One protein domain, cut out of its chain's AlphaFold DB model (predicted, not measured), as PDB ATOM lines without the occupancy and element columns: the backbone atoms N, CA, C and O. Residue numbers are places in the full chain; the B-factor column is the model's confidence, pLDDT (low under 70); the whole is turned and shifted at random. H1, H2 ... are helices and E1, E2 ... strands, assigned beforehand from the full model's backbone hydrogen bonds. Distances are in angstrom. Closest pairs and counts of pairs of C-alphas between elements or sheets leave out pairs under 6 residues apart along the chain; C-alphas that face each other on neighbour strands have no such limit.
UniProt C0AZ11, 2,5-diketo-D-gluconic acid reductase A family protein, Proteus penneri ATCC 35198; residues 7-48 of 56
ATOM      1  N   ILE A   7     -10.212  28.377  -4.636       95.69
ATOM      2  CA  ILE A   7      -9.008  29.017  -4.098       95.69
ATOM      3  C   ILE A   7      -8.085  29.362  -5.262       95.69
ATOM      4  O   ILE A   7      -7.862  28.525  -6.136       95.69
ATOM      5  N   LYS A   8      -7.538  30.582  -5.256       97.19
ATOM      6  CA  LYS A   8      -6.499  31.018  -6.192       97.19
ATOM      7  C   LYS A   8      -5.124  30.618  -5.656       97.19
ATOM      8  O   LYS A   8      -4.788  30.941  -4.519       97.19
ATOM      9  N   LEU A   9      -4.355  29.911  -6.470       96.62
ATOM     10  CA  LEU A   9      -2.978  29.526  -6.195       96.62
ATOM     11  C   LEU A   9      -2.017  30.670  -6.555       96.62
ATOM     12  O   LEU A   9      -2.395  31.645  -7.211       96.62
ATOM     13  N   SER A  10      -0.764  30.563  -6.112       96.94
ATOM     14  CA  SER A  10       0.269  31.585  -6.345       96.94
ATOM     15  C   SER A  10       0.615  31.779  -7.825       96.94
ATOM     16  O   SER A  10       1.014  32.873  -8.212       96.94
ATOM     17  N   ASP A  11       0.419  30.753  -8.652       96.94
ATOM     18  CA  ASP A  11       0.604  30.786 -10.108       96.94
ATOM     19  C   ASP A  11      -0.589  31.404 -10.865       96.94
ATOM     20  O   ASP A  11      -0.573  31.509 -12.089       96.94
ATOM     21  N   GLY A  12      -1.630  31.830 -10.144       95.94
ATOM     22  CA  GLY A  12      -2.834  32.430 -10.708       95.94
ATOM     23  C   GLY A  12      -3.935  31.437 -11.080       95.94
ATOM     24  O   GLY A  12      -5.053  31.888 -11.347       95.94
ATOM     25  N   ASN A  13      -3.674  30.127 -11.036       96.25
ATOM     26  CA  ASN A  13      -4.680  29.096 -11.286       96.25
ATOM     27  C   ASN A  13      -5.686  29.003 -10.133       96.25
ATOM     28  O   ASN A  13      -5.412  29.417  -9.005       96.25
ATOM     29  N   THR A  14      -6.862  28.432 -10.395       96.06
ATOM     30  CA  THR A  14      -7.886  28.209  -9.366       96.06
ATOM     31  C   THR A  14      -8.222  26.738  -9.216       96.06
ATOM     32  O   THR A  14      -8.439  26.055 -10.216       96.06
ATOM     33  N   ILE A  15      -8.354  26.276  -7.976       95.56
ATOM     34  CA  ILE A  15      -8.779  24.910  -7.654       95.56
ATOM     35  C   ILE A  15     -10.003  24.919  -6.731       95.56
ATOM     36  O   ILE A  15     -10.179  25.869  -5.961       95.56
ATOM     37  N   PRO A  16     -10.848  23.875  -6.755       94.94
ATOM     38  CA  PRO A  16     -11.834  23.650  -5.705       94.94
ATOM     39  C   PRO A  16     -11.167  23.582  -4.330       94.94
ATOM     40  O   PRO A  16     -10.145  22.921  -4.167       94.94
ATOM     41  N   GLN A  17     -11.766  24.232  -3.332       93.44
ATOM     42  CA  GLN A  17     -11.276  24.175  -1.952       93.44
ATOM     43  C   GLN A  17     -11.338  22.754  -1.363       93.44
ATOM     44  O   GLN A  17     -10.568  22.427  -0.462       93.44
ATOM     45  N   LEU A  18     -12.254  21.920  -1.862       92.25
ATOM     46  CA  LEU A  18     -12.452  20.543  -1.423       92.25
ATOM     47  C   LEU A  18     -12.181  19.568  -2.574       92.25
ATOM     48  O   LEU A  18     -12.664  19.766  -3.690       92.25
ATOM     49  N   GLY A  19     -11.446  18.494  -2.285       91.38
ATOM     50  CA  GLY A  19     -11.145  17.420  -3.227       91.38
ATOM     51  C   GLY A  19     -11.243  16.037  -2.587       91.38
ATOM     52  O   GLY A  19     -11.172  15.911  -1.366       91.38
ATOM     53  N   LEU A  20     -11.404  15.004  -3.416       93.25
ATOM     54  CA  LEU A  20     -11.406  13.608  -2.979       93.25
ATOM     55  C   LEU A  20     -10.011  13.000  -3.149       93.25
ATOM     56  O   LEU A  20      -9.494  12.931  -4.264       93.25
ATOM     57  N   GLY A  21      -9.430  12.521  -2.049       90.12
ATOM     58  CA  GLY A  21      -8.194  11.742  -2.050       90.12
ATOM     59  C   GLY A  21      -8.464  10.238  -2.152       90.12
ATOM     60  O   GLY A  21      -9.271   9.709  -1.393       90.12
ATOM     61  N   VAL A  22      -7.763   9.541  -3.048       88.56
ATOM     62  CA  VAL A  22      -7.827   8.081  -3.202       88.56
ATOM     63  C   VAL A  22      -6.447   7.477  -2.923       88.56
ATOM     64  O   VAL A  22      -5.484   7.728  -3.654       88.56
ATOM     65  N   TRP A  23      -6.347   6.679  -1.855       88.12
ATOM     66  CA  TRP A  23      -5.106   6.047  -1.386       88.12
ATOM     67  C   TRP A  23      -5.302   4.551  -1.140       88.12
ATOM     68  O   TRP A  23      -6.321   4.152  -0.584       88.12
ATOM     69  N   LYS A  24      -4.313   3.730  -1.538       84.44
ATOM     70  CA  LYS A  24      -4.307   2.255  -1.389       84.44
ATOM     71  C   LYS A  24      -5.559   1.537  -1.924       84.44
ATOM     72  O   LYS A  24      -5.825   0.405  -1.535       84.44
ATOM     73  N   ALA A  25      -6.300   2.177  -2.821       84.94
ATOM     74  CA  ALA A  25      -7.447   1.584  -3.486       84.94
ATOM     75  C   ALA A  25      -6.999   0.863  -4.760       84.94
ATOM     76  O   ALA A  25      -6.127   1.357  -5.484       84.94
ATOM     77  N   ASP A  26      -7.602  -0.287  -5.045       88.69
ATOM     78  CA  ASP A  26      -7.441  -0.940  -6.343       88.69
ATOM     79  C   ASP A  26      -8.166  -0.163  -7.458       88.69
ATOM     80  O   ASP A  26      -8.954   0.751  -7.206       88.69
ATOM     81  N   ASN A  27      -7.916  -0.530  -8.717       89.19
ATOM     82  CA  ASN A  27      -8.486   0.178  -9.865       89.19
ATOM     83  C   ASN A  27     -10.027   0.214  -9.861       89.19
ATOM     84  O   ASN A  27     -10.604   1.232 -10.235       89.19
ATOM     85  N   HIS A  28     -10.706  -0.849  -9.422       92.50
ATOM     86  CA  HIS A  28     -12.171  -0.883  -9.384       92.50
ATOM     87  C   HIS A  28     -12.714   0.039  -8.290       92.50
ATOM     88  O   HIS A  28     -13.682   0.771  -8.507       92.50
ATOM     89  N   GLN A  29     -12.063   0.047  -7.128       91.81
ATOM     90  CA  GLN A  29     -12.387   0.959  -6.033       91.81
ATOM     91  C   GLN A  29     -12.160   2.421  -6.431       91.81
ATOM     92  O   GLN A  29     -13.010   3.266  -6.148       91.81
ATOM     93  N   VAL A  30     -11.060   2.716  -7.135       92.19
ATOM     94  CA  VAL A  30     -10.759   4.055  -7.668       92.19
ATOM     95  C   VAL A  30     -11.868   4.510  -8.614       92.19
ATOM     96  O   VAL A  30     -12.417   5.593  -8.428       92.19
ATOM     97  N   VAL A  31     -12.240   3.680  -9.593       94.06
ATOM     98  CA  VAL A  31     -13.286   4.015 -10.573       94.06
ATOM     99  C   VAL A  31     -14.616   4.297  -9.877       94.06
ATOM    100  O   VAL A  31     -15.235   5.334 -10.121       94.06
ATOM    101  N   LYS A  32     -15.031   3.432  -8.944       95.12
ATOM    102  CA  LYS A  32     -16.274   3.624  -8.185       95.12
ATOM    103  C   LYS A  32     -16.254   4.913  -7.355       95.12
ATOM    104  O   LYS A  32     -17.243   5.644  -7.343       95.12
ATOM    105  N   ALA A  33     -15.137   5.201  -6.687       93.44
ATOM    106  CA  ALA A  33     -14.969   6.419  -5.904       93.44
ATOM    107  C   ALA A  33     -15.039   7.676  -6.784       93.44
ATOM    108  O   ALA A  33     -15.705   8.638  -6.413       93.44
ATOM    109  N   ILE A  34     -14.416   7.654  -7.969       94.12
ATOM    110  CA  ILE A  34     -14.453   8.766  -8.928       94.12
ATOM    111  C   ILE A  34     -15.878   9.022  -9.418       94.12
ATOM    112  O   ILE A  34     -16.321  10.168  -9.372       94.12
ATOM    113  N   HIS A  35     -16.613   7.986  -9.838       96.50
ATOM    114  CA  HIS A  35     -18.000   8.149 -10.288       96.50
ATOM    115  C   HIS A  35     -18.865   8.793  -9.205       96.50
ATOM    116  O   HIS A  35     -19.487   9.825  -9.440       96.50
ATOM    117  N   HIS A  36     -18.804   8.260  -7.986       95.56
ATOM    118  CA  HIS A  36     -19.570   8.807  -6.873       95.56
ATOM    119  C   HIS A  36     -19.183  10.258  -6.539       95.56
ATOM    120  O   HIS A  36     -20.044  11.091  -6.253       95.56
ATOM    121  N   ALA A  37     -17.892  10.592  -6.609       94.62
ATOM    122  CA  ALA A  37     -17.407  11.948  -6.371       94.62
ATOM    123  C   ALA A  37     -17.946  12.935  -7.411       94.62
ATOM    124  O   ALA A  37     -18.370  14.036  -7.058       94.62
ATOM    125  N   LEU A  38     -17.950  12.540  -8.686       94.62
ATOM    126  CA  LEU A  38     -18.445  13.369  -9.779       94.62
ATOM    127  C   LEU A  38     -19.948  13.629  -9.657       94.62
ATOM    128  O   LEU A  38     -20.346  14.791  -9.800       94.62
ATOM    129  N   ASP A  39     -20.727  12.594  -9.320       96.12
ATOM    130  CA  ASP A  39     -22.174  12.672  -9.063       96.12
ATOM    131  C   ASP A  39     -22.486  13.590  -7.873       96.12
ATOM    132  O   ASP A  39     -23.443  14.360  -7.896       96.12
ATOM    133  N   THR A  40     -21.626  13.570  -6.852       93.38
ATOM    134  CA  THR A  40     -21.744  14.418  -5.653       93.38
ATOM    135  C   THR A  40     -21.234  15.852  -5.889       93.38
ATOM    136  O   THR A  40     -21.409  16.727  -5.043       93.38
ATOM    137  N   GLY A  41     -20.617  16.135  -7.043       92.88
ATOM    138  CA  GLY A  41     -20.178  17.482  -7.424       92.88
ATOM    139  C   GLY A  41     -18.704  17.805  -7.154       92.88
ATOM    140  O   GLY A  41     -18.290  18.948  -7.352       92.88
ATOM    141  N   TYR A  42     -17.878  16.831  -6.764       94.19
ATOM    142  CA  TYR A  42     -16.431  17.032  -6.659       94.19
ATOM    143  C   TYR A  42     -15.817  17.303  -8.036       94.19
ATOM    144  O   TYR A  42     -16.196  16.702  -9.044       94.19
ATOM    145  N   ARG A  43     -14.840  18.214  -8.074       94.25
ATOM    146  CA  ARG A  43     -14.083  18.573  -9.290       94.25
ATOM    147  C   ARG A  43     -12.566  18.523  -9.101       94.25
ATOM    148  O   ARG A  43     -11.829  18.753 -10.050       94.25
ATOM    149  N   LEU A  44     -12.113  18.189  -7.894       93.56
ATOM    150  CA  LEU A  44     -10.715  17.930  -7.571       93.56
ATOM    151  C   LEU A  44     -10.593  16.485  -7.087       93.56
ATOM    152  O   LEU A  44     -11.182  16.116  -6.072       93.56
ATOM    153  N   LEU A  45      -9.849  15.671  -7.831       92.44
ATOM    154  CA  LEU A  45      -9.594  14.264  -7.535       92.44
ATOM    155  C   LEU A  45      -8.082  14.080  -7.418       92.44
ATOM    156  O   LEU A  45      -7.343  14.466  -8.321       92.44
ATOM    157  N   ILE A  46      -7.620  13.513  -6.307       87.38
ATOM    158  CA  ILE A  46      -6.198  13.317  -6.025       87.38
ATOM    159  C   ILE A  46      -5.968  11.828  -5.808       87.38
ATOM    160  O   ILE A  46      -6.425  11.254  -4.824       87.38
ATOM    161  N   GLN A  47      -5.240  11.193  -6.721       84.06
ATOM    162  CA  GLN A  47      -4.808   9.808  -6.568       84.06
ATOM    163  C   GLN A  47      -3.342   9.786  -6.144       84.06
ATOM    164  O   GLN A  47      -2.506  10.443  -6.765       84.06
ATOM    165  N   GLN A  48      -3.006   9.001  -5.121       76.44
ATOM    166  CA  GLN A  48      -1.610   8.801  -4.745       76.44
ATOM    167  C   GLN A  48      -1.089   7.475  -5.299       76.44
ATOM    168  O   GLN A  48      -1.605   6.401  -4.985       76.44
TER     169      GLN A  48
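This is residues 7 to 48 of the 56 residues of the protein "2,5-diketo-D-gluconic acid reductase A family protein" of Proteus penneri ATCC 35198 (UniProt C0AZ11). A small parallel pair of strands, E2 beside E3, has the helix H1 packed against it, running back between the two strands along the chain. From this body the chain reaches away to a small loop at the other end, where residues 7 to 8 pair antiparallel with residues 14 to 15 of E1 and residues 9 to 14 stick out. The printed part has 42 residues, with one named helix and three named strands in the order E1, E2, H1, E3; the class is mixed, helices and strands. It is loose, with a radius of gyration of the C-alphas of 11.9 A, and flat, spanning 35 by 21 by 10 A.

E2 holds residues 20 to 22, with C-alpha 20 at (-11.406, 13.608, -2.979), and E3 holds residues 45 to 47; each is 6.6 A long from first to last C-alpha. H1 holds residues 27 to 39 and is 18.6 A long, from C-alpha 27 at (-8.486, 0.178, -9.865) to C-alpha 39 at (-22.174, 12.672, -9.063). E1 holds residues 14 to 16 and is 7.1 A long.

E2 and E3 are parallel neighbours, with 18 degrees between their directions. N 22 and O 46 are 2.8 A apart, within hydrogen-bond range, as are N 46 and O 20 at 2.8 A. E2, H1 and E3 form a strand-helix-strand unit, two parallel neighbour strands with a helix between them along the chain, and its crossover is right-handed. The closest C-alphas of E2 and H1, those of Val 22 and Val 30, are 6.7 A apart; those of H1 and E3, Ile 34 and Leu 45, are 7.5 A apart. In H1 every O i to N i+4 pair is within hydrogen-bond range. E1 is apart from E2, H1 and E3, and pairs with no named strand.

The two C-alphas farthest apart, those of Ser 10 and His 28, are 34.9 A apart. The printed part has no cut, and its three links are tight. Mean pLDDT of the printed part is 92.5, and no printed residue is under 70.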